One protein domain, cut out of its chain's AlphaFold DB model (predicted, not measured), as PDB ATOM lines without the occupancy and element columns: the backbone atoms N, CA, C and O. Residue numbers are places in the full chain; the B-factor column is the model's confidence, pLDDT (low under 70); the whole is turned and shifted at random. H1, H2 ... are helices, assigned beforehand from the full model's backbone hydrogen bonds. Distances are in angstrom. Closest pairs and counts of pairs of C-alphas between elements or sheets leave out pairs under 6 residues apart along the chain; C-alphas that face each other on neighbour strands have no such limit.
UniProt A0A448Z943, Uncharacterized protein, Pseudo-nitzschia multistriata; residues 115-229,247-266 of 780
ATOM      1  N   ALA A 115     -14.884  -5.208  -3.282       92.69
ATOM      2  CA  ALA A 115     -15.126  -4.094  -4.202       92.69
ATOM      3  C   ALA A 115     -15.682  -4.548  -5.569       92.69
ATOM      4  O   ALA A 115     -16.658  -3.982  -6.035       92.69
ATOM      5  N   SER A 116     -15.149  -5.619  -6.172       91.75
ATOM      6  CA  SER A 116     -15.666  -6.149  -7.447       91.75
ATOM      7  C   SER A 116     -17.041  -6.816  -7.323       91.75
ATOM      8  O   SER A 116     -17.801  -6.843  -8.287       91.75
ATOM      9  N   VAL A 117     -17.382  -7.330  -6.134       93.31
ATOM     10  CA  VAL A 117     -18.734  -7.834  -5.839       93.31
ATOM     11  C   VAL A 117     -19.700  -6.662  -5.748       93.31
ATOM     12  O   VAL A 117     -20.780  -6.708  -6.325       93.31
ATOM     13  N   LEU A 118     -19.299  -5.596  -5.054       94.62
ATOM     14  CA  LEU A 118     -20.073  -4.368  -4.958       94.62
ATOM     15  C   LEU A 118     -20.242  -3.685  -6.322       94.62
ATOM     16  O   LEU A 118     -21.331  -3.204  -6.607       94.62
ATOM     17  N   ASP A 119     -19.217  -3.682  -7.175       94.06
ATOM     18  CA  ASP A 119     -19.309  -3.135  -8.532       94.06
ATOM     19  C   ASP A 119     -20.270  -3.951  -9.415       94.06
ATOM     20  O   ASP A 119     -21.167  -3.353 -10.002       94.06
ATOM     21  N   ASP A 120     -20.205  -5.292  -9.426       93.62
ATOM     22  CA  ASP A 120     -21.198  -6.141 -10.123       93.62
ATOM     23  C   ASP A 120     -22.620  -5.947  -9.556       93.62
ATOM     24  O   ASP A 120     -23.599  -5.944 -10.301       93.62
ATOM     25  N   LEU A 121     -22.766  -5.729  -8.243       93.56
ATOM     26  CA  LEU A 121     -24.056  -5.405  -7.625       93.56
ATOM     27  C   LEU A 121     -24.582  -4.022  -8.033       93.56
ATOM     28  O   LEU A 121     -25.772  -3.889  -8.321       93.56
ATOM     29  N   CYS A 122     -23.724  -3.004  -8.077       93.81
ATOM     30  CA  CYS A 122     -24.105  -1.649  -8.462       93.81
ATOM     31  C   CYS A 122     -24.396  -1.540  -9.965       93.81
ATOM     32  O   CYS A 122     -25.420  -0.968 -10.335       93.81
ATOM     33  N   GLU A 123     -23.580  -2.157 -10.823       93.62
ATOM     34  CA  GLU A 123     -23.816  -2.246 -12.269       93.62
ATOM     35  C   GLU A 123     -25.151  -2.945 -12.564       93.62
ATOM     36  O   GLU A 123     -25.935  -2.471 -13.385       93.62
ATOM     37  N   ARG A 124     -25.485  -4.029 -11.846       91.56
ATOM     38  CA  ARG A 124     -26.802  -4.689 -11.940       91.56
ATOM     39  C   ARG A 124     -27.969  -3.787 -11.531       91.56
ATOM     40  O   ARG A 124     -29.040  -3.876 -12.135       91.56
ATOM     41  N   VAL A 125     -27.795  -2.937 -10.517       91.88
ATOM     42  CA  VAL A 125     -28.818  -1.949 -10.145       91.88
ATOM     43  C   VAL A 125     -29.001  -0.931 -11.272       91.88
ATOM     44  O   VAL A 125     -30.129  -0.754 -11.727       91.88
ATOM     45  N   GLU A 126     -27.917  -0.327 -11.767       91.50
ATOM     46  CA  GLU A 126     -27.965   0.694 -12.825       91.50
ATOM     47  C   GLU A 126     -28.537   0.140 -14.146       91.50
ATOM     48  O   GLU A 126     -29.458   0.720 -14.719       91.50
ATOM     49  N   THR A 127     -28.054  -1.020 -14.605       91.25
ATOM     50  CA  THR A 127     -28.446  -1.630 -15.895       91.25
ATOM     51  C   THR A 127     -29.875  -2.165 -15.943       91.25
ATOM     52  O   THR A 127     -30.460  -2.247 -17.022       91.25
ATOM     53  N   SER A 128     -30.464  -2.537 -14.804       87.06
ATOM     54  CA  SER A 128     -31.802  -3.147 -14.781       87.06
ATOM     55  C   SER A 128     -32.957  -2.150 -14.950       87.06
ATOM     56  O   SER A 128     -34.081  -2.574 -15.225       87.06
ATOM     57  N   GLY A 129     -32.711  -0.842 -14.788       78.12
ATOM     58  CA  GLY A 129     -33.634   0.265 -15.101       78.12
ATOM     59  C   GLY A 129     -34.929   0.375 -14.273       78.12
ATOM     60  O   GLY A 129     -35.528   1.444 -14.225       78.12
ATOM     61  N   PHE A 130     -35.364  -0.694 -13.601       55.50
ATOM     62  CA  PHE A 130     -36.650  -0.793 -12.896       55.50
ATOM     63  C   PHE A 130     -36.500  -1.383 -11.482       55.50
ATOM     64  O   PHE A 130     -37.172  -2.350 -11.109       55.50
ATOM     65  N   TYR A 131     -35.639  -0.785 -10.650       63.00
ATOM     66  CA  TYR A 131     -35.518  -1.168  -9.238       63.00
ATOM     67  C   TYR A 131     -36.726  -0.718  -8.402       63.00
ATOM     68  O   TYR A 131     -36.692   0.276  -7.677       63.00
ATOM     69  N   THR A 132     -37.812  -1.492  -8.449       61.12
ATOM     70  CA  THR A 132     -38.846  -1.397  -7.412       61.12
ATOM     71  C   THR A 132     -38.326  -2.064  -6.128       61.12
ATOM     72  O   THR A 132     -37.829  -3.192  -6.196       61.12
ATOM     73  N   PRO A 133     -38.462  -1.455  -4.933       55.34
ATOM     74  CA  PRO A 133     -37.971  -2.064  -3.688       55.34
ATOM     75  C   PRO A 133     -38.570  -3.447  -3.376       55.34
ATOM     76  O   PRO A 133     -37.981  -4.234  -2.646       55.34
ATOM     77  N   LYS A 134     -39.734  -3.778  -3.950       55.78
ATOM     78  CA  LYS A 134     -40.408  -5.071  -3.744       55.78
ATOM     79  C   LYS A 134     -39.797  -6.220  -4.556       55.78
ATOM     80  O   LYS A 134     -40.039  -7.377  -4.221       55.78
ATOM     81  N   SER A 135     -39.015  -5.929  -5.598       58.38
ATOM     82  CA  SER A 135     -38.311  -6.935  -6.407       58.38
ATOM     83  C   SER A 135     -36.834  -7.115  -6.032       58.38
ATOM     84  O   SER A 135     -36.197  -8.038  -6.527       58.38
ATOM     85  N   SER A 136     -36.272  -6.284  -5.149       64.38
ATOM     86  CA  SER A 136     -34.836  -6.325  -4.848       64.38
ATOM     87  C   SER A 136     -34.330  -7.510  -4.001       64.38
ATOM     88  O   SER A 136     -33.227  -7.978  -4.304       64.38
ATOM     89  N   PRO A 137     -35.054  -8.058  -2.993       69.69
ATOM     90  CA  PRO A 137     -34.435  -9.008  -2.058       69.69
ATOM     91  C   PRO A 137     -34.069 -10.353  -2.698       69.69
ATOM     92  O   PRO A 137     -33.029 -10.929  -2.379       69.69
ATOM     93  N   TRP A 138     -34.893 -10.856  -3.625       77.69
ATOM     94  CA  TRP A 138     -34.619 -12.119  -4.321       77.69
ATOM     95  C   TRP A 138     -33.515 -11.973  -5.373       77.69
ATOM     96  O   TRP A 138     -32.715 -12.894  -5.539       77.69
ATOM     97  N   PHE A 139     -33.426 -10.817  -6.039       81.81
ATOM     98  CA  PHE A 139     -32.369 -10.547  -7.010       81.81
ATOM     99  C   PHE A 139     -31.005 -10.458  -6.316       81.81
ATOM    100  O   PHE A 139     -30.076 -11.168  -6.702       81.81
ATOM    101  N   LEU A 140     -30.901  -9.657  -5.245       82.25
ATOM    102  CA  LEU A 140     -29.664  -9.583  -4.466       82.25
ATOM    103  C   LEU A 140     -29.301 -10.935  -3.858       82.25
ATOM    104  O   LEU A 140     -28.138 -11.319  -3.948       82.25
ATOM    105  N   ARG A 141     -30.268 -11.695  -3.314       83.06
ATOM    106  CA  ARG A 141     -29.998 -13.058  -2.831       83.06
ATOM    107  C   ARG A 141     -29.342 -13.909  -3.919       83.06
ATOM    108  O   ARG A 141     -28.323 -14.514  -3.629       83.06
ATOM    109  N   GLY A 142     -29.857 -13.923  -5.149       85.12
ATOM    110  CA  GLY A 142     -29.280 -14.729  -6.233       85.12
ATOM    111  C   GLY A 142     -27.820 -14.384  -6.565       85.12
ATOM    112  O   GLY A 142     -27.022 -15.283  -6.834       85.12
ATOM    113  N   VAL A 143     -27.437 -13.104  -6.503       84.94
ATOM    114  CA  VAL A 143     -26.038 -12.687  -6.721       84.94
ATOM    115  C   VAL A 143     -25.167 -12.996  -5.501       84.94
ATOM    116  O   VAL A 143     -24.082 -13.555  -5.651       84.94
ATOM    117  N   LEU A 144     -25.654 -12.705  -4.292       85.69
ATOM    118  CA  LEU A 144     -24.969 -13.032  -3.038       85.69
ATOM    119  C   LEU A 144     -24.734 -14.535  -2.884       85.69
ATOM    120  O   LEU A 144     -23.674 -14.930  -2.426       85.69
ATOM    121  N   GLU A 145     -25.692 -15.374  -3.274       86.88
ATOM    122  CA  GLU A 145     -25.618 -16.835  -3.181       86.88
ATOM    123  C   GLU A 145     -24.578 -17.383  -4.173       86.88
ATOM    124  O   GLU A 145     -23.673 -18.109  -3.771       86.88
ATOM    125  N   LYS A 146     -24.567 -16.878  -5.417       87.50
ATOM    126  CA  LYS A 146     -23.504 -17.136  -6.410       87.50
ATOM    127  C   LYS A 146     -22.105 -16.712  -5.929       87.50
ATOM    128  O   LYS A 146     -21.114 -17.357  -6.276       87.50
ATOM    129  N   HIS A 147     -21.993 -15.625  -5.165       83.50
ATOM    130  CA  HIS A 147     -20.723 -15.211  -4.558       83.50
ATOM    131  C   HIS A 147     -20.381 -16.017  -3.298       83.50
ATOM    132  O   HIS A 147     -19.222 -16.351  -3.094       83.50
ATOM    133  N   ARG A 148     -21.377 -16.427  -2.511       83.38
ATOM    134  CA  ARG A 148     -21.216 -17.276  -1.324       83.38
ATOM    135  C   ARG A 148     -20.711 -18.667  -1.670       83.38
ATOM    136  O   ARG A 148     -19.880 -19.193  -0.937       83.38
ATOM    137  N   ASP A 149     -21.158 -19.234  -2.786       84.62
ATOM    138  CA  ASP A 149     -20.626 -20.500  -3.289       84.62
ATOM    139  C   ASP A 149     -19.158 -20.349  -3.730       84.62
ATOM    140  O   ASP A 149     -18.330 -21.179  -3.361       84.62
ATOM    141  N   ARG A 150     -18.783 -19.234  -4.379       82.75
ATOM    142  CA  ARG A 150     -17.376 -18.914  -4.702       82.75
ATOM    143  C   ARG A 150     -16.498 -18.714  -3.460       82.75
ATOM    144  O   ARG A 150     -15.409 -19.278  -3.400       82.75
ATOM    145  N   ASP A 151     -16.951 -17.959  -2.457       79.25
ATOM    146  CA  ASP A 151     -16.233 -17.799  -1.178       79.25
ATOM    147  C   ASP A 151     -16.062 -19.157  -0.473       79.25
ATOM    148  O   ASP A 151     -15.015 -19.431   0.112       79.25
ATOM    149  N   ARG A 152     -17.064 -20.040  -0.566       81.75
ATOM    150  CA  ARG A 152     -17.046 -21.392   0.013       81.75
ATOM    151  C   ARG A 152     -16.103 -22.350  -0.723       81.75
ATOM    152  O   ARG A 152     -15.470 -23.179  -0.073       81.75
ATOM    153  N   GLU A 153     -15.979 -22.220  -2.042       82.81
ATOM    154  CA  GLU A 153     -14.964 -22.913  -2.846       82.81
ATOM    155  C   GLU A 153     -13.542 -22.424  -2.515       82.81
ATOM    156  O   GLU A 153     -12.622 -23.237  -2.450       82.81
ATOM    157  N   GLN A 154     -13.354 -21.121  -2.266       75.56
ATOM    158  CA  GLN A 154     -12.025 -20.524  -2.061       75.56
ATOM    159  C   GLN A 154     -11.508 -20.581  -0.613       75.56
ATOM    160  O   GLN A 154     -10.317 -20.804  -0.409       75.56
ATOM    161  N   MET A 155     -12.362 -20.385   0.398       66.56
ATOM    162  CA  MET A 155     -11.951 -20.343   1.815       66.56
ATOM    163  C   MET A 155     -12.114 -21.680   2.558       66.56
ATOM    164  O   MET A 155     -11.588 -21.848   3.661       66.56
ATOM    165  N   GLY A 156     -12.796 -22.664   1.970       69.56
ATOM    166  CA  GLY A 156     -12.962 -23.988   2.565       69.56
ATOM    167  C   GLY A 156     -13.933 -24.007   3.755       69.56
ATOM    168  O   GLY A 156     -15.058 -23.525   3.665       69.56
ATOM    169  N   ARG A 157     -13.546 -24.655   4.866       62.81
ATOM    170  CA  ARG A 157     -14.468 -24.958   5.987       62.81
ATOM    171  C   ARG A 157     -14.673 -23.823   7.005       62.81
ATOM    172  O   ARG A 157     -15.482 -23.999   7.916       62.81
ATOM    173  N   SER A 158     -13.990 -22.685   6.889       50.91
ATOM    174  CA  SER A 158     -14.330 -21.486   7.671       50.91
ATOM    175  C   SER A 158     -15.691 -20.941   7.219       50.91
ATOM    176  O   SER A 158     -15.965 -20.849   6.028       50.91
ATOM    177  N   GLY A 159     -16.577 -20.613   8.165       59.75
ATOM    178  CA  GLY A 159     -17.966 -20.246   7.854       59.75
ATOM    179  C   GLY A 159     -18.056 -18.993   6.963       59.75
ATOM    180  O   GLY A 159     -17.732 -17.912   7.462       59.75
ATOM    181  N   PRO A 160     -18.510 -19.099   5.695       60.72
ATOM    182  CA  PRO A 160     -18.369 -18.019   4.710       60.72
ATOM    183  C   PRO A 160     -19.217 -16.789   5.053       60.72
ATOM    184  O   PRO A 160     -18.813 -15.657   4.798       60.72
ATOM    185  N   ASP A 161     -20.367 -17.004   5.695       68.06
ATOM    186  CA  ASP A 161     -21.402 -15.997   5.936       68.06
ATOM    187  C   ASP A 161     -20.863 -14.723   6.609       68.06
ATOM    188  O   ASP A 161     -21.148 -13.620   6.157       68.06
ATOM    189  N   ARG A 162     -20.021 -14.848   7.647       68.50
ATOM    190  CA  ARG A 162     -19.487 -13.676   8.375       68.50
ATOM    191  C   ARG A 162     -18.452 -12.879   7.579       68.50
ATOM    192  O   ARG A 162     -18.339 -11.673   7.802       68.50
ATOM    193  N   PHE A 163     -17.704 -13.530   6.687       66.38
ATOM    194  CA  PHE A 163     -16.709 -12.866   5.840       66.38
ATOM    195  C   PHE A 163     -17.392 -12.059   4.739       66.38
ATOM    196  O   PHE A 163     -17.115 -10.868   4.607       66.38
ATOM    197  N   LEU A 164     -18.362 -12.670   4.050       80.88
ATOM    198  CA  LEU A 164     -19.206 -12.007   3.053       80.88
ATOM    199  C   LEU A 164     -19.917 -10.788   3.635       80.88
ATOM    200  O   LEU A 164     -19.824  -9.709   3.054       80.88
ATOM    201  N   THR A 165     -20.577 -10.931   4.793       87.94
ATOM    202  CA  THR A 165     -21.275  -9.805   5.422       87.94
ATOM    203  C   THR A 165     -20.306  -8.666   5.728       87.94
ATOM    204  O   THR A 165     -20.518  -7.573   5.217       87.94
ATOM    205  N   ARG A 166     -19.226  -8.889   6.502       90.69
ATOM    206  CA  ARG A 166     -18.336  -7.777   6.893       90.69
ATOM    207  C   ARG A 166     -17.605  -7.169   5.695       90.69
ATOM    208  O   ARG A 166     -17.646  -5.954   5.527       90.69
ATOM    209  N   GLY A 167     -16.988  -7.993   4.847       93.25
ATOM    210  CA  GLY A 167     -16.186  -7.524   3.716       93.25
ATOM    211  C   GLY A 167     -16.996  -6.740   2.682       93.25
ATOM    212  O   GLY A 167     -16.533  -5.709   2.193       93.25
ATOM    213  N   LEU A 168     -18.234  -7.169   2.399       94.00
ATOM    214  CA  LEU A 168     -19.138  -6.418   1.531       94.00
ATOM    215  C   LEU A 168     -19.618  -5.122   2.199       94.00
ATOM    216  O   LEU A 168     -19.693  -4.100   1.523       94.00
ATOM    217  N   THR A 169     -19.899  -5.125   3.510       94.31
ATOM    218  CA  THR A 169     -20.278  -3.888   4.216       94.31
ATOM    219  C   THR A 169     -19.140  -2.884   4.328       94.31
ATOM    220  O   THR A 169     -19.408  -1.694   4.229       94.31
ATOM    221  N   ASP A 170     -17.890  -3.336   4.462       94.19
ATOM    222  CA  ASP A 170     -16.720  -2.453   4.494       94.19
ATOM    223  C   ASP A 170     -16.533  -1.745   3.145       94.19
ATOM    224  O   ASP A 170     -16.450  -0.518   3.107       94.19
ATOM    225  N   ALA A 171     -16.580  -2.487   2.032       94.94
ATOM    226  CA  ALA A 171     -16.512  -1.908   0.686       94.94
ATOM    227  C   ALA A 171     -17.700  -0.973   0.374       94.94
ATOM    228  O   ALA A 171     -17.545   0.036  -0.316       94.94
ATOM    229  N   LEU A 172     -18.890  -1.302   0.884       94.38
ATOM    230  CA  LEU A 172     -20.111  -0.514   0.713       94.38
ATOM    231  C   LEU A 172     -20.073   0.794   1.507       94.38
ATOM    232  O   LEU A 172     -20.440   1.838   0.972       94.38
ATOM    233  N   VAL A 173     -19.612   0.753   2.759       93.38
ATOM    234  CA  VAL A 173     -19.406   1.951   3.578       93.38
ATOM    235  C   VAL A 173     -18.310   2.825   2.970       93.38
ATOM    236  O   VAL A 173     -18.525   4.027   2.859       93.38
ATOM    237  N   ASP A 174     -17.203   2.251   2.482       93.50
ATOM    238  CA  ASP A 174     -16.181   3.008   1.746       93.50
ATOM    239  C   ASP A 174     -16.783   3.756   0.546       93.50
ATOM    240  O   ASP A 174     -16.656   4.978   0.465       93.50
ATOM    241  N   ARG A 175     -17.541   3.082  -0.333       93.19
ATOM    242  CA  ARG A 175     -18.198   3.742  -1.479       93.19
ATOM    243  C   ARG A 175     -19.211   4.818  -1.083       93.19
ATOM    244  O   ARG A 175     -19.315   5.828  -1.776       93.19
ATOM    245  N   LEU A 176     -19.938   4.637   0.021       90.69
ATOM    246  CA  LEU A 176     -20.881   5.637   0.539       90.69
ATOM    247  C   LEU A 176     -20.182   6.849   1.185       90.69
ATOM    248  O   LEU A 176     -20.772   7.929   1.230       90.69
ATOM    249  N   LEU A 177     -18.940   6.694   1.657       88.81
ATOM    250  CA  LEU A 177     -18.094   7.781   2.164       88.81
ATOM    251  C   LEU A 177     -17.320   8.491   1.031       88.81
ATOM    252  O   LEU A 177     -17.110   9.698   1.103       88.81
ATOM    253  N   GLU A 178     -16.953   7.777  -0.040       89.12
ATOM    254  CA  GLU A 178     -16.369   8.332  -1.278       89.12
ATOM    255  C   GLU A 178     -17.385   9.120  -2.142       89.12
ATOM    256  O   GLU A 178     -16.995   9.885  -3.031       89.12
ATOM    257  N   GLY A 179     -18.689   8.922  -1.910       69.31
ATOM    258  CA  GLY A 179     -19.767   9.260  -2.850       69.31
ATOM    259  C   GLY A 179     -19.965  10.743  -3.197       69.31
ATOM    260  O   GLY A 179     -20.528  11.043  -4.250       69.31
ATOM    261  N   ASP A 180     -19.488  11.679  -2.374       53.47
ATOM    262  CA  ASP A 180     -19.744  13.120  -2.544       53.47
ATOM    263  C   ASP A 180     -18.812  13.832  -3.559       53.47
ATOM    264  O   ASP A 180     -18.977  15.023  -3.816       53.47
ATOM    265  N   GLY A 181     -17.833  13.134  -4.157       54.97
ATOM    266  CA  GLY A 181     -16.773  13.773  -4.959       54.97
ATOM    267  C   GLY A 181     -16.889  13.735  -6.494       54.97
ATOM    268  O   GLY A 181     -16.200  14.510  -7.158       54.97
ATOM    269  N   ARG A 182     -17.668  12.817  -7.094       53.75
ATOM    270  CA  ARG A 182     -17.571  12.514  -8.551       53.75
ATOM    271  C   ARG A 182     -18.873  12.462  -9.347       53.75
ATOM    272  O   ARG A 182     -18.819  12.472 -10.575       53.75
ATOM    273  N   ARG A 183     -20.029  12.400  -8.691       57.06
ATOM    274  CA  ARG A 183     -21.338  12.521  -9.345       57.06
ATOM    275  C   ARG A 183     -21.923  13.877  -8.947       57.06
ATOM    276  O   ARG A 183     -21.828  14.265  -7.789       57.06
ATOM    277  N   GLY A 184     -22.459  14.618  -9.920       54.34
ATOM    278  CA  GLY A 184     -23.069  15.933  -9.679       54.34
ATOM    279  C   GLY A 184     -24.375  15.839  -8.874       54.34
ATOM    280  O   GLY A 184     -24.693  14.770  -8.350       54.34
ATOM    281  N   PRO A 185     -25.181  16.917  -8.802       52.78
ATOM    282  CA  PRO A 185     -26.490  16.914  -8.143       52.78
ATOM    283  C   PRO A 185     -27.550  16.126  -8.947       52.78
ATOM    284  O   PRO A 185     -28.566  16.666  -9.376       52.78
ATOM    285  N   LEU A 186     -27.297  14.833  -9.156       47.59
ATOM    286  CA  LEU A 186     -28.272  13.844  -9.602       47.59
ATOM    287  C   LEU A 186     -29.342  13.641  -8.521       47.59
ATOM    288  O   LEU A 186     -29.094  13.853  -7.331       47.59
ATOM    289  N   GLU A 187     -30.535  13.210  -8.935       52.38
ATOM    290  CA  GLU A 187     -31.647  12.986  -8.010       52.38
ATOM    291  C   GLU A 187     -31.287  12.005  -6.874       52.38
ATOM    292  O   GLU A 187     -30.638  10.981  -7.117       52.38
ATOM    293  N   PRO A 188     -31.808  12.219  -5.649       52.19
ATOM    294  CA  PRO A 188     -31.541  11.377  -4.476       52.19
ATOM    295  C   PRO A 188     -32.148   9.957  -4.552       52.19
ATOM    296  O   PRO A 188     -32.215   9.257  -3.542       52.19
ATOM    297  N   GLN A 189     -32.605   9.529  -5.730       54.72
ATOM    298  CA  GLN A 189     -33.129   8.190  -6.011       54.72
ATOM    299  C   GLN A 189     -32.120   7.292  -6.756       54.72
ATOM    300  O   GLN A 189     -32.336   6.085  -6.817       54.72
ATOM    301  N   GLY A 190     -31.041   7.858  -7.321       73.69
ATOM    302  CA  GLY A 190     -30.217   7.197  -8.347       73.69
ATOM    303  C   GLY A 190     -28.857   6.622  -7.927       73.69
ATOM    304  O   GLY A 190     -28.124   6.172  -8.803       73.69
ATOM    305  N   ASP A 191     -28.468   6.648  -6.648       90.00
ATOM    306  CA  ASP A 191     -27.205   6.021  -6.217       90.00
ATOM    307  C   ASP A 191     -27.386   4.499  -6.038       90.00
ATOM    308  O   ASP A 191     -28.121   4.078  -5.133       90.00
ATOM    309  N   PRO A 192     -26.719   3.651  -6.849       90.94
ATOM    310  CA  PRO A 192     -26.833   2.206  -6.707       90.94
ATOM    311  C   PRO A 192     -26.294   1.704  -5.364       90.94
ATOM    312  O   PRO A 192     -26.814   0.715  -4.854       90.94
ATOM    313  N   CYS A 193     -25.339   2.397  -4.733       93.12
ATOM    314  CA  CYS A 193     -24.802   2.010  -3.427       93.12
ATOM    315  C   CYS A 193     -25.890   2.112  -2.345       93.12
ATOM    316  O   CYS A 193     -26.040   1.199  -1.533       93.12
ATOM    317  N   LEU A 194     -26.726   3.160  -2.377       90.38
ATOM    318  CA  LEU A 194     -27.894   3.285  -1.493       90.38
ATOM    319  C   LEU A 194     -28.919   2.163  -1.727       90.38
ATOM    320  O   LEU A 194     -29.476   1.625  -0.768       90.38
ATOM    321  N   VAL A 195     -29.170   1.802  -2.989       90.88
ATOM    322  CA  VAL A 195     -30.139   0.756  -3.363       90.88
ATOM    323  C   VAL A 195     -29.648  -0.637  -2.964       90.88
ATOM    324  O   VAL A 195     -30.428  -1.410  -2.396       90.88
ATOM    325  N   VAL A 196     -28.366  -0.942  -3.198       92.94
ATOM    326  CA  VAL A 196     -27.703  -2.159  -2.711       92.94
ATOM    327  C   VAL A 196     -27.788  -2.198  -1.189       92.94
ATOM    328  O   VAL A 196     -28.327  -3.163  -0.656       92.94
ATOM    329  N   ALA A 197     -27.382  -1.136  -0.486       92.25
ATOM    330  CA  ALA A 197     -27.409  -1.096   0.976       92.25
ATOM    331  C   ALA A 197     -28.808  -1.362   1.555       92.25
ATOM    332  O   ALA A 197     -28.961  -2.271   2.370       92.25
ATOM    333  N   ARG A 198     -29.846  -0.643   1.093       89.31
ATOM    334  CA  ARG A 198     -31.248  -0.898   1.486       89.31
ATOM    335  C   ARG A 198     -31.657  -2.350   1.258       89.31
ATOM    336  O   ARG A 198     -32.327  -2.948   2.090       89.31
ATOM    337  N   SER A 199     -31.269  -2.918   0.123       90.88
ATOM    338  CA  SER A 199     -31.729  -4.243  -0.291       90.88
ATOM    339  C   SER A 199     -30.952  -5.378   0.393       90.88
ATOM    340  O   SER A 199     -31.518  -6.450   0.590       90.88
ATOM    341  N   LEU A 200     -29.702  -5.147   0.819       91.44
ATOM    342  CA  LEU A 200     -28.971  -6.029   1.739       91.44
ATOM    343  C   LEU A 200     -29.632  -6.025   3.125       91.44
ATOM    344  O   LEU A 200     -29.905  -7.086   3.682       91.44
ATOM    345  N   VAL A 201     -29.969  -4.836   3.638       90.50
ATOM    346  CA  VAL A 201     -30.708  -4.656   4.901       90.50
ATOM    347  C   VAL A 201     -32.065  -5.356   4.865       90.50
ATOM    348  O   VAL A 201     -32.401  -6.077   5.796       90.50
ATOM    349  N   GLY A 202     -32.829  -5.196   3.783       87.00
ATOM    350  CA  GLY A 202     -34.120  -5.863   3.607       87.00
ATOM    351  C   GLY A 202     -34.029  -7.382   3.404       87.00
ATOM    352  O   GLY A 202     -35.033  -8.073   3.572       87.00
ATOM    353  N   ALA A 203     -32.854  -7.917   3.048       89.25
ATOM    354  CA  ALA A 203     -32.628  -9.351   2.858       89.25
ATOM    355  C   ALA A 203     -32.163 -10.065   4.143       89.25
ATOM    356  O   ALA A 203     -32.648 -11.159   4.433       89.25
ATOM    357  N   ASP A 204     -31.257  -9.454   4.913       91.12
ATOM    358  CA  ASP A 204     -30.930  -9.862   6.286       91.12
ATOM    359  C   ASP A 204     -30.581  -8.637   7.156       91.12
ATOM    360  O   ASP A 204     -29.419  -8.213   7.218       91.12
ATOM    361  N   PRO A 205     -31.561  -8.082   7.893       87.88
ATOM    362  CA  PRO A 205     -31.310  -6.946   8.765       87.88
ATOM    363  C   PRO A 205     -30.489  -7.328  10.007       87.88
ATOM    364  O   PRO A 205     -29.894  -6.458  10.638       87.88
ATOM    365  N   SER A 206     -30.430  -8.614  10.371       87.38
ATOM    366  CA  SER A 206     -29.702  -9.080  11.556       87.38
ATOM    367  C   SER A 206     -28.197  -9.212  11.312       87.38
ATOM    368  O   SER A 206     -27.410  -8.935  12.217       87.38
ATOM    369  N   GLY A 207     -27.791  -9.567  10.090       90.75
ATOM    370  CA  GLY A 207     -26.396  -9.611   9.660       90.75
ATOM    371  C   GLY A 207     -25.861  -8.258   9.189       90.75
ATOM    372  O   GLY A 207     -24.852  -7.777   9.711       90.75
ATOM    373  N   TYR A 208     -26.516  -7.625   8.208       91.38
ATOM    374  CA  TYR A 208     -25.924  -6.480   7.500       91.38
ATOM    375  C   TYR A 208     -25.895  -5.178   8.313       91.38
ATOM    376  O   TYR A 208     -24.951  -4.403   8.174       91.38
ATOM    377  N   LEU A 209     -26.874  -4.920   9.186       88.31
ATOM    378  CA  LEU A 209     -26.925  -3.657   9.938       88.31
ATOM    379  C   LEU A 209     -25.870  -3.553  11.046       88.31
ATOM    380  O   LEU A 209     -25.191  -2.525  11.085       88.31
ATOM    381  N   PRO A 210     -25.649  -4.568  11.910       88.50
ATOM    382  CA  PRO A 210     -24.543  -4.526  12.864       88.50
ATOM    383  C   PRO A 210     -23.178  -4.443  12.172       88.50
ATOM    384  O   PRO A 210     -22.289  -3.763  12.674       88.50
ATOM    385  N   ALA A 211     -23.025  -5.088  11.010       92.69
ATOM    386  CA  ALA A 211     -21.793  -5.037  10.229       92.69
ATOM    387  C   ALA A 211     -21.535  -3.639   9.634       92.69
ATOM    388  O   ALA A 211     -20.447  -3.105   9.824       92.69
ATOM    389  N   MET A 212     -22.539  -2.989   9.026       90.50
ATOM    390  CA  MET A 212     -22.400  -1.599   8.559       90.50
ATOM    391  C   MET A 212     -22.213  -0.606   9.708       90.50
ATOM    392  O   MET A 212     -21.414   0.311   9.571       90.50
ATOM    393  N   ALA A 213     -22.889  -0.781  10.848       87.19
ATOM    394  CA  ALA A 213     -22.701   0.090  12.010       87.19
ATOM    395  C   ALA A 213     -21.283  -0.034  12.601       87.19
ATOM    396  O   ALA A 213     -20.663   0.979  12.923       87.19
ATOM    397  N   ALA A 214     -20.746  -1.258  12.690       88.94
ATOM    398  CA  ALA A 214     -19.361  -1.497  13.092       88.94
ATOM    399  C   ALA A 214     -18.371  -0.902  12.080       88.94
ATOM    400  O   ALA A 214     -17.481  -0.157  12.471       88.94
ATOM    401  N   SER A 215     -18.580  -1.147  10.783       91.00
ATOM    402  CA  SER A 215     -17.755  -0.597   9.706       91.00
ATOM    403  C   SER A 215     -17.724   0.935   9.723       91.00
ATOM    404  O   SER A 215     -16.660   1.547   9.721       91.00
ATOM    405  N   LEU A 216     -18.885   1.580   9.853       88.56
ATOM    406  CA  LEU A 216     -19.001   3.035   9.935       88.56
ATOM    407  C   LEU A 216     -18.286   3.601  11.175       88.56
ATOM    408  O   LEU A 216     -17.625   4.635  11.087       88.56
ATOM    409  N   SER A 217     -18.365   2.899  12.310       86.56
ATOM    410  CA  SER A 217     -17.616   3.233  13.526       86.56
ATOM    411  C   SER A 217     -16.103   3.086  13.328       86.56
ATOM    412  O   SER A 217     -15.357   3.990  13.703       86.56
ATOM    413  N   ASP A 218     -15.640   1.993  12.712       89.00
ATOM    414  CA  ASP A 218     -14.222   1.751  12.420       89.00
ATOM    415  C   ASP A 218     -13.658   2.827  11.475       89.00
ATOM    416  O   ASP A 218     -12.577   3.367  11.712       89.00
ATOM    417  N   LYS A 219     -14.407   3.186  10.423       87.88
ATOM    418  CA  LYS A 219     -13.991   4.163   9.405       87.88
ATOM    419  C   LYS A 219     -13.966   5.592   9.945       87.88
ATOM    420  O   LYS A 219     -12.948   6.269   9.808       87.88
ATOM    421  N   VAL A 220     -15.040   6.057  10.590       84.44
ATOM    422  CA  VAL A 220     -15.099   7.442  11.096       84.44
ATOM    423  C   VAL A 220     -14.265   7.612  12.373       84.44
ATOM    424  O   VAL A 220     -13.592   8.632  12.534       84.44
ATOM    425  N   GLY A 221     -14.217   6.599  13.244       83.50
ATOM    426  CA  GLY A 221     -13.302   6.568  14.390       83.50
ATOM    427  C   GLY A 221     -11.833   6.538  13.957       83.50
ATOM    428  O   GLY A 221     -11.020   7.299  14.484       83.50
ATOM    429  N   GLY A 222     -11.502   5.733  12.942       84.75
ATOM    430  CA  GLY A 222     -10.173   5.687  12.331       84.75
ATOM    431  C   GLY A 222      -9.758   7.016  11.696       84.75
ATOM    432  O   GLY A 222      -8.630   7.460  11.906       84.75
ATOM    433  N   ALA A 223     -10.669   7.700  10.994       79.12
ATOM    434  CA  ALA A 223     -10.413   9.026  10.429       79.12
ATOM    435  C   ALA A 223     -10.110  10.079  11.513       79.12
ATOM    436  O   ALA A 223      -9.152  10.841  11.379       79.12
ATOM    437  N   ALA A 224     -10.868  10.087  12.616       73.50
ATOM    438  CA  ALA A 224     -10.621  10.986  13.744       73.50
ATOM    439  C   ALA A 224      -9.274  10.695  14.442       73.50
ATOM    440  O   ALA A 224      -8.516  11.618  14.756       73.50
ATOM    441  N   ALA A 225      -8.935   9.415  14.635       79.12
ATOM    442  CA  ALA A 225      -7.643   9.009  15.187       79.12
ATOM    443  C   ALA A 225      -6.474   9.425  14.275       79.12
ATOM    444  O   ALA A 225      -5.507  10.016  14.755       79.12
ATOM    445  N   ALA A 226      -6.590   9.205  12.961       78.62
ATOM    446  CA  ALA A 226      -5.581   9.602  11.981       78.62
ATOM    447  C   ALA A 226      -5.346  11.122  11.974       78.62
ATOM    448  O   ALA A 226      -4.200  11.555  12.074       78.62
ATOM    449  N   ALA A 227      -6.419  11.924  11.952       74.75
ATOM    450  CA  ALA A 227      -6.339  13.387  12.015       74.75
ATOM    451  C   ALA A 227      -5.694  13.902  13.317       74.75
ATOM    452  O   ALA A 227      -5.011  14.926  13.312       74.75
ATOM    453  N   THR A 228      -5.867  13.173  14.426       74.00
ATOM    454  CA  THR A 228      -5.192  13.468  15.701       74.00
ATOM    455  C   THR A 228      -3.697  13.131  15.636       74.00
ATOM    456  O   THR A 228      -2.870  13.878  16.152       74.00
ATOM    457  N   THR A 229      -3.322  12.023  14.986       75.75
ATOM    458  CA  THR A 229      -1.923  11.563  14.889       75.75
ATOM    459  C   THR A 229      -1.084  12.353  13.873       75.75
ATOM    460  O   THR A 229       0.129  12.446  14.036       75.75
ATOM    461  N   ALA A 247     -17.186  16.800   8.736       71.94
ATOM    462  CA  ALA A 247     -18.602  16.742   8.430       71.94
ATOM    463  C   ALA A 247     -18.971  15.288   8.116       71.94
ATOM    464  O   ALA A 247     -18.260  14.619   7.368       71.94
ATOM    465  N   ILE A 248     -20.093  14.812   8.664       75.25
ATOM    466  CA  ILE A 248     -20.719  13.575   8.184       75.25
ATOM    467  C   ILE A 248     -20.920  13.749   6.672       75.25
ATOM    468  O   ILE A 248     -21.615  14.702   6.299       75.25
ATOM    469  N   PRO A 249     -20.348  12.884   5.812       78.94
ATOM    470  CA  PRO A 249     -20.532  13.003   4.374       78.94
ATOM    471  C   PRO A 249     -22.026  13.046   4.031       78.94
ATOM    472  O   PRO A 249     -22.789  12.221   4.553       78.94
ATOM    473  N   PRO A 250     -22.492  13.998   3.204       76.81
ATOM    474  CA  PRO A 250     -23.889  14.054   2.798       76.81
ATOM    475  C   PRO A 250     -24.425  12.716   2.266       76.81
ATOM    476  O   PRO A 250     -25.580  12.401   2.551       76.81
ATOM    477  N   GLY A 251     -23.611  11.886   1.602       76.44
ATOM    478  CA  GLY A 251     -23.950  10.500   1.247       76.44
ATOM    479  C   GLY A 251     -24.337   9.622   2.451       76.44
ATOM    480  O   GLY A 251     -25.405   9.009   2.458       76.44
ATOM    481  N   MET A 252     -23.532   9.635   3.516       78.31
ATOM    482  CA  MET A 252     -23.771   8.916   4.780       78.31
ATOM    483  C   MET A 252     -25.015   9.435   5.525       78.31
ATOM    484  O   MET A 252     -25.805   8.638   6.039       78.31
ATOM    485  N   LEU A 253     -25.247  10.755   5.544       81.25
ATOM    486  CA  LEU A 253     -26.466  11.331   6.132       81.25
ATOM    487  C   LEU A 253     -27.716  10.945   5.322       81.25
ATOM    488  O   LEU A 253     -28.724  10.528   5.896       81.25
ATOM    489  N   ARG A 254     -27.642  11.043   3.985       81.50
ATOM    490  CA  ARG A 254     -28.709  10.618   3.064       81.50
ATOM    491  C   ARG A 254     -29.030   9.142   3.253       81.50
ATOM    492  O   ARG A 254     -30.207   8.817   3.348       81.50
ATOM    493  N   TRP A 255     -28.018   8.278   3.364       82.94
ATOM    494  CA  TRP A 255     -28.166   6.842   3.614       82.94
ATOM    495  C   TRP A 255     -28.898   6.536   4.923       82.94
ATOM    496  O   TRP A 255     -29.838   5.737   4.925       82.94
ATOM    497  N   TRP A 256     -28.532   7.208   6.018       82.81
ATOM    498  CA  TRP A 256     -29.202   7.015   7.303       82.81
ATOM    499  C   TRP A 256     -30.654   7.503   7.285       82.81
ATOM    500  O   TRP A 256     -31.544   6.744   7.660       82.81
ATOM    501  N   ILE A 257     -30.925   8.711   6.768       82.00
ATOM    502  CA  ILE A 257     -32.302   9.213   6.581       82.00
ATOM    503  C   ILE A 257     -33.104   8.238   5.704       82.00
ATOM    504  O   ILE A 257     -34.254   7.931   5.998       82.00
ATOM    505  N   SER A 258     -32.470   7.707   4.658       81.00
ATOM    506  CA  SER A 258     -33.017   6.698   3.752       81.00
ATOM    507  C   SER A 258     -33.437   5.403   4.457       81.00
ATOM    508  O   SER A 258     -34.461   4.840   4.084       81.00
ATOM    509  N   LEU A 259     -32.669   4.929   5.445       77.88
ATOM    510  CA  LEU A 259     -33.024   3.752   6.246       77.88
ATOM    511  C   LEU A 259     -34.078   4.075   7.307       77.88
ATOM    512  O   LEU A 259     -35.010   3.302   7.489       77.88
ATOM    513  N   VAL A 260     -33.975   5.226   7.979       76.81
ATOM    514  CA  VAL A 260     -34.963   5.682   8.976       76.81
ATOM    515  C   VAL A 260     -36.337   5.957   8.349       76.81
ATOM    516  O   VAL A 260     -37.358   5.827   9.020       76.81
ATOM    517  N   ALA A 261     -36.380   6.286   7.058       77.56
ATOM    518  CA  ALA A 261     -37.611   6.450   6.291       77.56
ATOM    519  C   ALA A 261     -38.192   5.137   5.720       77.56
ATOM    520  O   ALA A 261     -39.272   5.184   5.131       77.56
ATOM    521  N   ASP A 262     -37.520   3.985   5.856       75.31
ATOM    522  CA  ASP A 262     -38.049   2.697   5.387       75.31
ATOM    523  C   ASP A 262     -38.831   1.984   6.513       75.31
ATOM    524  O   ASP A 262     -38.213   1.458   7.446       75.31
ATOM    525  N   PRO A 263     -40.178   1.905   6.435       70.88
ATOM    526  CA  PRO A 263     -41.020   1.342   7.491       70.88
ATOM    527  C   PRO A 263     -40.949  -0.190   7.600       70.88
ATOM    528  O   PRO A 263     -41.629  -0.765   8.449       70.88
ATOM    529  N   SER A 264     -40.174  -0.872   6.745       70.00
ATOM    530  CA  SER A 264     -39.853  -2.295   6.926       70.00
ATOM    531  C   SER A 264     -38.719  -2.529   7.933       70.00
ATOM    532  O   SER A 264     -38.542  -3.649   8.416       70.00
ATOM    533  N   THR A 265     -37.983  -1.474   8.292       69.38
ATOM    534  CA  THR A 265     -36.885  -1.514   9.260       69.38
ATOM    535  C   THR A 265     -37.422  -1.628  10.700       69.38
ATOM    536  O   THR A 265     -38.261  -0.823  11.106       69.38
ATOM    537  N   PRO A 266     -36.961  -2.595  11.518       73.06
ATOM    538  CA  PRO A 266     -37.368  -2.693  12.924       73.06
ATOM    539  C   PRO A 266     -36.889  -1.512  13.784       73.06
ATOM    540  O   PRO A 266     -35.782  -1.008  13.603       73.06
TER     541      PRO A 266
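What this domain is: This is residues 115 to 229 and 247 to 266 of the 780 residues of an uncharacterized protein of Pseudo-nitzschia multistriata (UniProt A0A448Z943). The longest helix, H5, crosses H3, the middle helix of a compact body, and sticks out beyond it with residues 221 to 229. H4 folds back beside part of H3, H1 meets H3 with its residues 115 to 118 alone and crosses H4, and H2 and H6 meet opposite ends of H3. The printed part has 135 residues, with six named helices in the order H1 to H6 and no named strand: all helix, mostly crossed. It is compact, with a radius of gyration of the C-alphas of 15.2 A, and spans 41 by 40 by 30 A.

How they stand to each other: Start at Met 212 in H5, residues 205 to 229; its C-alpha is 5.3 A from that of Thr 169 in H3, residues 160 to 178, the closest pair of these touching helices, at a steep tilt of 51 degrees. H3 is the hub, touching five helices. It forms a hairpin with H4, residues 192 to 203, closest at C-alphas 176 and 193, 6.7 A. H1, residues 115 to 128, touches H3 with residues 115 to 118 alone, closest at C-alphas 115 and 171, 5.5 A. H2, residues 136 to 155, touches H3, closest at C-alphas 152 and 160, 5.9 A. H6, residues 250 to 260, touches H3, closest at C-alphas 176 and 251, 5.8 A, and is apart from H5. Every O i to N i+4 pair is within hydrogen-bond range in H1, H3, H4 and H6; H2 has 15 of 16, H5 18 of 21.

Where its parts are: Find C-alpha 205 at (-31.310, -6.946, 8.765); from there H5 runs 35.3 A to C-alpha 229 at (-1.923, 11.563, 14.889). H2 measures 27.7 A and H3 27.1 A.

The domain as a whole: Residues 230 to 246 are not printed; C-alphas 229 and 247 are 18.6 A apart. The link from H3 to H4 is long, and its residues 179 to 189 have pLDDT under 70, as do 130 to 137, 155 to 163 and 265.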